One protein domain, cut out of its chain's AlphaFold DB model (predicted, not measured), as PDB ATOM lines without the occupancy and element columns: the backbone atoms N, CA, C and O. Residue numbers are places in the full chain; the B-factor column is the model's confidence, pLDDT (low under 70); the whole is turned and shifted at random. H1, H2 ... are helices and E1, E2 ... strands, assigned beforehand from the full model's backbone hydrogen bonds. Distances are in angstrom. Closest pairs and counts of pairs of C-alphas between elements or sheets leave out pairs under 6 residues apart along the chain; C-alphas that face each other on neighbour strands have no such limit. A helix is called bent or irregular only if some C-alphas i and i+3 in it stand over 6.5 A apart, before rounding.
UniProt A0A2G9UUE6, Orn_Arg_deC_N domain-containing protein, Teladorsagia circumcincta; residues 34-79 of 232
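What this domain is: This is residues 34 to 79 of the 232 residues of the protein "Orn_Arg_deC_N domain-containing protein" of Teladorsagia circumcincta (UniProt A0A2G9UUE6). A strand hairpin, E1 and E2, forms one side of this small domain and a single helix, H1, the other; the chain turns from E2 into H1 through residues 54 to 58. After the helix, residues 70 to 79 make an unnamed tail that folds back past H1. The printed part has 46 residues, with two named strands and one named helix in the order E1, E2, H1; the sheet has the order E1 - E2 and is antiparallel, and the class is mixed, helices and strands. The whole is only just compact, close to loose, with a radius of gyration of the C-alphas of 11.0 A, and it is rounded, with spans of 27 by 24 by 18 A.

How they stand to each other: The sheet is made of E1, residues 40 to 45, and E2, residues 48 to 53, which form a hairpin. They are antiparallel neighbours, with 146 degrees between their N-to-C directions. Their C-alphas face each other from Trp 40 and Val 53, 4.8 A apart, to Phe 45 and Gln 48, 5.3 A apart. Within hydrogen-bond range across the pair are, for instance, N 43 and O 50 at 2.9 A and N 52 and O 41 at 2.8 A. A tight link of 2 residues joins the two strands. Another tight link, of 5 residues, leads from E2 to H1, residues 59 to 69. E1 and H1 are apart, with no C-alpha of the one within 8 A of the other. In H1, 6 of 7 O i to N i+4 pairs are within hydrogen-bond range.

Where its parts are: E1 runs from Trp 40, with its C-alpha at (84.280, 136.606, 374.051), to Phe 45, and measures 15.4 A from first to last C-alpha. E2 runs from Gln 48, with its C-alpha at (77.169, 147.888, 365.701), to Val 53, and measures 16.0 A. H1 runs from Ala 59 to Lys 69 over 15.7 A, and C-alpha 69 is at (88.953, 131.155, 361.735). H1 is not bent.

The domain as a whole: The two C-alphas farthest apart are those of Ala 46, in the link between the strands, and Asn 68, in H1, at 27.3 A. The C-alphas of Pro 34 and Met 79, the first and last printed residues, are 16.6 A apart. The printed part has no cut, and neither link between named elements is long. The mean pLDDT of the printed part of this model is 79.8; residues 34 to 39 and residue 56 are under 70.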
ATOM      1  N   PRO A  34      82.483 135.630 362.854       50.94
ATOM      2  CA  PRO A  34      81.567 134.507 363.085       50.94
ATOM      3  C   PRO A  34      82.052 133.606 364.230       50.94
ATOM      4  O   PRO A  34      81.450 132.582 364.532       50.94
ATOM      5  N   VAL A  35      83.182 133.963 364.840       53.97
ATOM      6  CA  VAL A  35      83.880 133.160 365.819       53.97
ATOM      7  C   VAL A  35      83.366 133.469 367.209       53.97
ATOM      8  O   VAL A  35      83.698 134.500 367.792       53.97
ATOM      9  N   GLU A  36      82.624 132.521 367.753       53.38
ATOM     10  CA  GLU A  36      82.306 132.469 369.173       53.38
ATOM     11  C   GLU A  36      83.438 131.734 369.912       53.38
ATOM     12  O   GLU A  36      84.016 130.754 369.429       53.38
ATOM     13  N   ASN A  37      83.832 132.280 371.058       60.44
ATOM     14  CA  ASN A  37      84.807 131.716 371.986       60.44
ATOM     15  C   ASN A  37      84.240 131.938 373.393       60.44
ATOM     16  O   ASN A  37      83.652 132.988 373.631       60.44
ATOM     17  N   GLU A  38      84.424 130.999 374.322       56.06
ATOM     18  CA  GLU A  38      83.840 131.041 375.680       56.06
ATOM     19  C   GLU A  38      84.201 132.314 376.473       56.06
ATOM     20  O   GLU A  38      83.514 132.677 377.420       56.06
ATOM     21  N   HIS A  39      85.258 133.017 376.056       68.12
ATOM     22  CA  HIS A  39      85.786 134.222 376.702       68.12
ATOM     23  C   HIS A  39      85.447 135.526 375.957       68.12
ATOM     24  O   HIS A  39      85.975 136.586 376.305       68.12
ATOM     25  N   TRP A  40      84.665 135.455 374.873       77.94
ATOM     26  CA  TRP A  40      84.280 136.606 374.051       77.94
ATOM     27  C   TRP A  40      82.773 136.811 374.170       77.94
ATOM     28  O   TRP A  40      81.996 135.918 373.839       77.94
ATOM     29  N   SER A  41      82.353 137.992 374.610       79.50
ATOM     30  CA  SER A  41      80.942 138.381 374.618       79.50
ATOM     31  C   SER A  41      80.694 139.476 373.588       79.50
ATOM     32  O   SER A  41      81.590 140.245 373.247       79.50
ATOM     33  N   ARG A  42      79.479 139.527 373.037       82.06
ATOM     34  CA  ARG A  42      79.060 140.593 372.121       82.06
ATOM     35  C   ARG A  42      78.191 141.596 372.868       82.06
ATOM     36  O   ARG A  42      77.363 141.202 373.687       82.06
ATOM     37  N   CYS A  43      78.358 142.871 372.555       84.75
ATOM     38  CA  CYS A  43      77.459 143.938 372.973       84.75
ATOM     39  C   CYS A  43      77.105 144.818 371.774       84.75
ATOM     40  O   CYS A  43      77.872 144.905 370.818       84.75
ATOM     41  N   GLU A  44      75.948 145.470 371.807       87.19
ATOM     42  CA  GLU A  44      75.627 146.495 370.817       87.19
ATOM     43  C   GLU A  44      76.130 147.857 371.292       87.19
ATOM     44  O   GLU A  44      75.888 148.267 372.428       87.19
ATOM     45  N   PHE A  45      76.827 148.565 370.409       86.81
ATOM     46  CA  PHE A  45      77.279 149.929 370.628       86.81
ATOM     47  C   PHE A  45      77.245 150.694 369.304       86.81
ATOM     48  O   PHE A  45      77.755 150.210 368.296       86.81
ATOM     49  N   ALA A  46      76.636 151.885 369.298       86.12
ATOM     50  CA  ALA A  46      76.426 152.685 368.085       86.12
ATOM     51  C   ALA A  46      75.778 151.886 366.932       86.12
ATOM     52  O   ALA A  46      76.209 151.986 365.784       86.12
ATOM     53  N   GLU A  47      74.788 151.043 367.256       85.81
ATOM     54  CA  GLU A  47      74.101 150.151 366.302       85.81
ATOM     55  C   GLU A  47      75.036 149.147 365.595       85.81
ATOM     56  O   GLU A  47      74.714 148.603 364.540       85.81
ATOM     57  N   GLN A  48      76.219 148.896 366.161       84.31
ATOM     58  CA  GLN A  48      77.169 147.888 365.701       84.31
ATOM     59  C   GLN A  48      77.410 146.852 366.804       84.31
ATOM     60  O   GLN A  48      77.486 147.185 367.986       84.31
ATOM     61  N   SER A  49      77.582 145.585 366.426       82.25
ATOM     62  CA  SER A  49      77.991 144.531 367.362       82.25
ATOM     63  C   SER A  49      79.477 144.674 367.682       82.25
ATOM     64  O   SER A  49      80.299 144.450 366.811       82.25
ATOM     65  N   VAL A  50      79.858 144.975 368.913       86.00
ATOM     66  CA  VAL A  50      81.254 145.021 369.365       86.00
ATOM     67  C   VAL A  50      81.568 143.769 370.183       86.00
ATOM     68  O   VAL A  50      80.718 143.246 370.901       86.00
ATOM     69  N   VAL A  51      82.798 143.265 370.070       85.38
ATOM     70  CA  VAL A  51      83.276 142.122 370.857       85.38
ATOM     71  C   VAL A  51      84.034 142.612 372.086       85.38
ATOM     72  O   VAL A  51      85.010 143.352 371.968       85.38
ATOM     73  N   ILE A  52      83.617 142.142 373.257       83.50
ATOM     74  CA  ILE A  52      84.323 142.277 374.527       83.50
ATOM     75  C   ILE A  52      85.155 141.012 374.731       83.50
ATOM     76  O   ILE A  52      84.639 139.894 374.697       83.50
ATOM     77  N   VAL A  53      86.453 141.189 374.954       82.31
ATOM     78  CA  VAL A  53      87.401 140.092 375.167       82.31
ATOM     79  C   VAL A  53      87.788 140.066 376.643       82.31
ATOM     80  O   VAL A  53      88.331 141.040 377.152       82.31
ATOM     81  N   GLY A  54      87.500 138.959 377.336       71.12
ATOM     82  CA  GLY A  54      87.747 138.832 378.780       71.12
ATOM     83  C   GLY A  54      89.217 138.649 379.183       71.12
ATOM     84  O   GLY A  54      89.554 138.782 380.355       71.12
ATOM     85  N   GLU A  55      90.102 138.351 378.231       71.88
ATOM     86  CA  GLU A  55      91.545 138.214 378.455       71.88
ATOM     87  C   GLU A  55      92.298 139.428 377.901       71.88
ATOM     88  O   GLU A  55      91.928 139.967 376.859       71.88
ATOM     89  N   ASN A  56      93.406 139.813 378.542       67.88
ATOM     90  CA  ASN A  56      94.279 140.867 378.027       67.88
ATOM     91  C   ASN A  56      94.998 140.381 376.755       67.88
ATOM     92  O   ASN A  56      96.027 139.706 376.826       67.88
ATOM     93  N   ARG A  57      94.413 140.679 375.592       71.06
ATOM     94  CA  ARG A  57      94.948 140.358 374.267       71.06
ATOM     95  C   ARG A  57      95.165 141.642 373.489       71.06
ATOM     96  O   ARG A  57      94.272 142.480 373.416       71.06
ATOM     97  N   ASP A  58      96.327 141.763 372.858       82.56
ATOM     98  CA  ASP A  58      96.586 142.885 371.961       82.56
ATOM     99  C   ASP A  58      95.789 142.751 370.644       82.56
ATOM    100  O   ASP A  58      95.353 141.663 370.244       82.56
ATOM    101  N   ALA A  59      95.610 143.867 369.935       86.75
ATOM    102  CA  ALA A  59      94.857 143.900 368.681       86.75
ATOM    103  C   ALA A  59      95.412 142.945 367.604       86.75
ATOM    104  O   ALA A  59      94.648 142.419 366.791       86.75
ATOM    105  N   ALA A  60      96.724 142.683 367.593       89.00
ATOM    106  CA  ALA A  60      97.351 141.789 366.624       89.00
ATOM    107  C   ALA A  60      97.028 140.317 366.920       89.00
ATOM    108  O   ALA A  60      96.809 139.533 365.994       89.00
ATOM    109  N   GLN A  61      96.947 139.931 368.191       87.31
ATOM    110  CA  GLN A  61      96.501 138.607 368.619       87.31
ATOM    111  C   GLN A  61      95.033 138.375 368.255       87.31
ATOM    112  O   GLN A  61      94.696 137.299 367.753       87.31
ATOM    113  N   ILE A  62      94.177 139.384 368.442       86.12
ATOM    114  CA  ILE A  62      92.776 139.339 367.999       86.12
ATOM    115  C   ILE A  62      92.698 139.198 366.478       86.12
ATOM    116  O   ILE A  62      92.008 138.306 365.984       86.12
ATOM    117  N   ALA A  63      93.463 139.997 365.732       88.25
ATOM    118  CA  ALA A  63      93.507 139.906 364.277       88.25
ATOM    119  C   ALA A  63      93.940 138.509 363.805       88.25
ATOM    120  O   ALA A  63      93.274 137.910 362.966       88.25
ATOM    121  N   ARG A  64      95.001 137.933 364.387       88.31
ATOM    122  CA  ARG A  64      95.435 136.558 364.076       88.31
ATOM    123  C   ARG A  64      94.349 135.529 364.391       88.31
ATOM    124  O   ARG A  64      94.135 134.616 363.600       88.31
ATOM    125  N   HIS A  65      93.657 135.673 365.522       84.31
ATOM    126  CA  HIS A  65      92.572 134.767 365.899       84.31
ATOM    127  C   HIS A  65      91.432 134.780 364.877       84.31
ATOM    128  O   HIS A  65      90.981 133.714 364.459       84.31
ATOM    129  N   VAL A  66      90.994 135.971 364.457       83.69
ATOM    130  CA  VAL A  66      89.936 136.116 363.452       83.69
ATOM    131  C   VAL A  66      90.409 135.603 362.092       83.69
ATOM    132  O   VAL A  66      89.707 134.809 361.472       83.69
ATOM    133  N   ALA A  67      91.624 135.961 361.665       86.69
ATOM    134  CA  ALA A  67      92.197 135.510 360.396       86.69
ATOM    135  C   ALA A  67      92.272 133.977 360.286       86.69
ATOM    136  O   ALA A  67      91.980 133.425 359.230       86.69
ATOM    137  N   ASN A  68      92.619 133.284 361.376       86.25
ATOM    138  CA  ASN A  68      92.731 131.821 361.391       86.25
ATOM    139  C   ASN A  68      91.384 131.091 361.310       86.25
ATOM    140  O   ASN A  68      91.358 129.893 361.034       86.25
ATOM    141  N   LYS A  69      90.278 131.773 361.610       81.31
ATOM    142  CA  LYS A  69      88.953 131.155 361.735       81.31
ATOM    143  C   LYS A  69      87.922 131.691 360.742       81.31
ATOM    144  O   LYS A  69      86.861 131.088 360.595       81.31
ATOM    145  N   GLN A  70      88.197 132.806 360.068       78.94
ATOM    146  CA  GLN A  70      87.309 133.325 359.034       78.94
ATOM    147  C   GLN A  70      87.332 132.421 357.784       78.94
ATOM    148  O   GLN A  70      88.403 131.975 357.359       78.94
ATOM    149  N   PRO A  71      86.178 132.158 357.151       74.00
ATOM    150  CA  PRO A  71      86.130 131.432 355.892       74.00
ATOM    151  C   PRO A  71      86.558 132.364 354.748       74.00
ATOM    152  O   PRO A  71      85.735 133.028 354.126       74.00
ATOM    153  N   GLY A  72      87.864 132.441 354.483       81.75
ATOM    154  CA  GLY A  72      88.419 133.137 353.318       81.75
ATOM    155  C   GLY A  72      89.534 134.136 353.629       81.75
ATOM    156  O   GLY A  72      89.968 134.307 354.764       81.75
ATOM    157  N   ALA A  73      90.008 134.802 352.576       84.31
ATOM    158  CA  ALA A  73      91.139 135.733 352.623       84.31
ATOM    159  C   ALA A  73      90.713 137.211 352.529       84.31
ATOM    160  O   ALA A  73      91.514 138.067 352.153       84.31
ATOM    161  N   SER A  74      89.446 137.522 352.818       85.25
ATOM    162  CA  SER A  74      88.962 138.902 352.784       85.25
ATOM    163  C   SER A  74      89.679 139.756 353.841       85.25
ATOM    164  O   SER A  74      89.833 139.306 354.981       85.25
ATOM    165  N   PRO A  75      90.121 140.977 353.488       87.00
ATOM    166  CA  PRO A  75      90.749 141.879 354.444       87.00
ATOM    167  C   PRO A  75      89.718 142.418 355.442       87.00
ATOM    168  O   PRO A  75      88.554 142.631 355.096       87.00
ATOM    169  N   PHE A  76      90.173 142.687 356.665       86.50
ATOM    170  CA  PHE A  76      89.365 143.239 357.752       86.50
ATOM    171  C   PHE A  76      90.187 144.209 358.613       86.50
ATOM    172  O   PHE A  76      91.417 144.217 358.561       86.50
ATOM    173  N   PHE A  77      89.497 144.994 359.443       88.12
ATOM    174  CA  PHE A  77      90.107 145.847 360.471       88.12
ATOM    175  C   PHE A  77      89.780 145.356 361.881       88.12
ATOM    176  O   PHE A  77      88.706 144.803 362.108       88.12
ATOM    177  N   VAL A  78      90.685 145.611 362.827       87.75
ATOM    178  CA  VAL A  78      90.454 145.463 364.270       87.75
ATOM    179  C   VAL A  78      90.694 146.825 364.907       87.75
ATOM    180  O   VAL A  78      91.766 147.401 364.730       87.75
ATOM    181  N   MET A  79      89.694 147.348 365.614       90.06
ATOM    182  CA  MET A  79      89.815 148.582 366.388       90.06
ATOM    183  C   MET A  79      89.974 148.238 367.866       90.06
ATOM    184  O   MET A  79      89.099 147.606 368.452       90.06
TER     185      MET A  79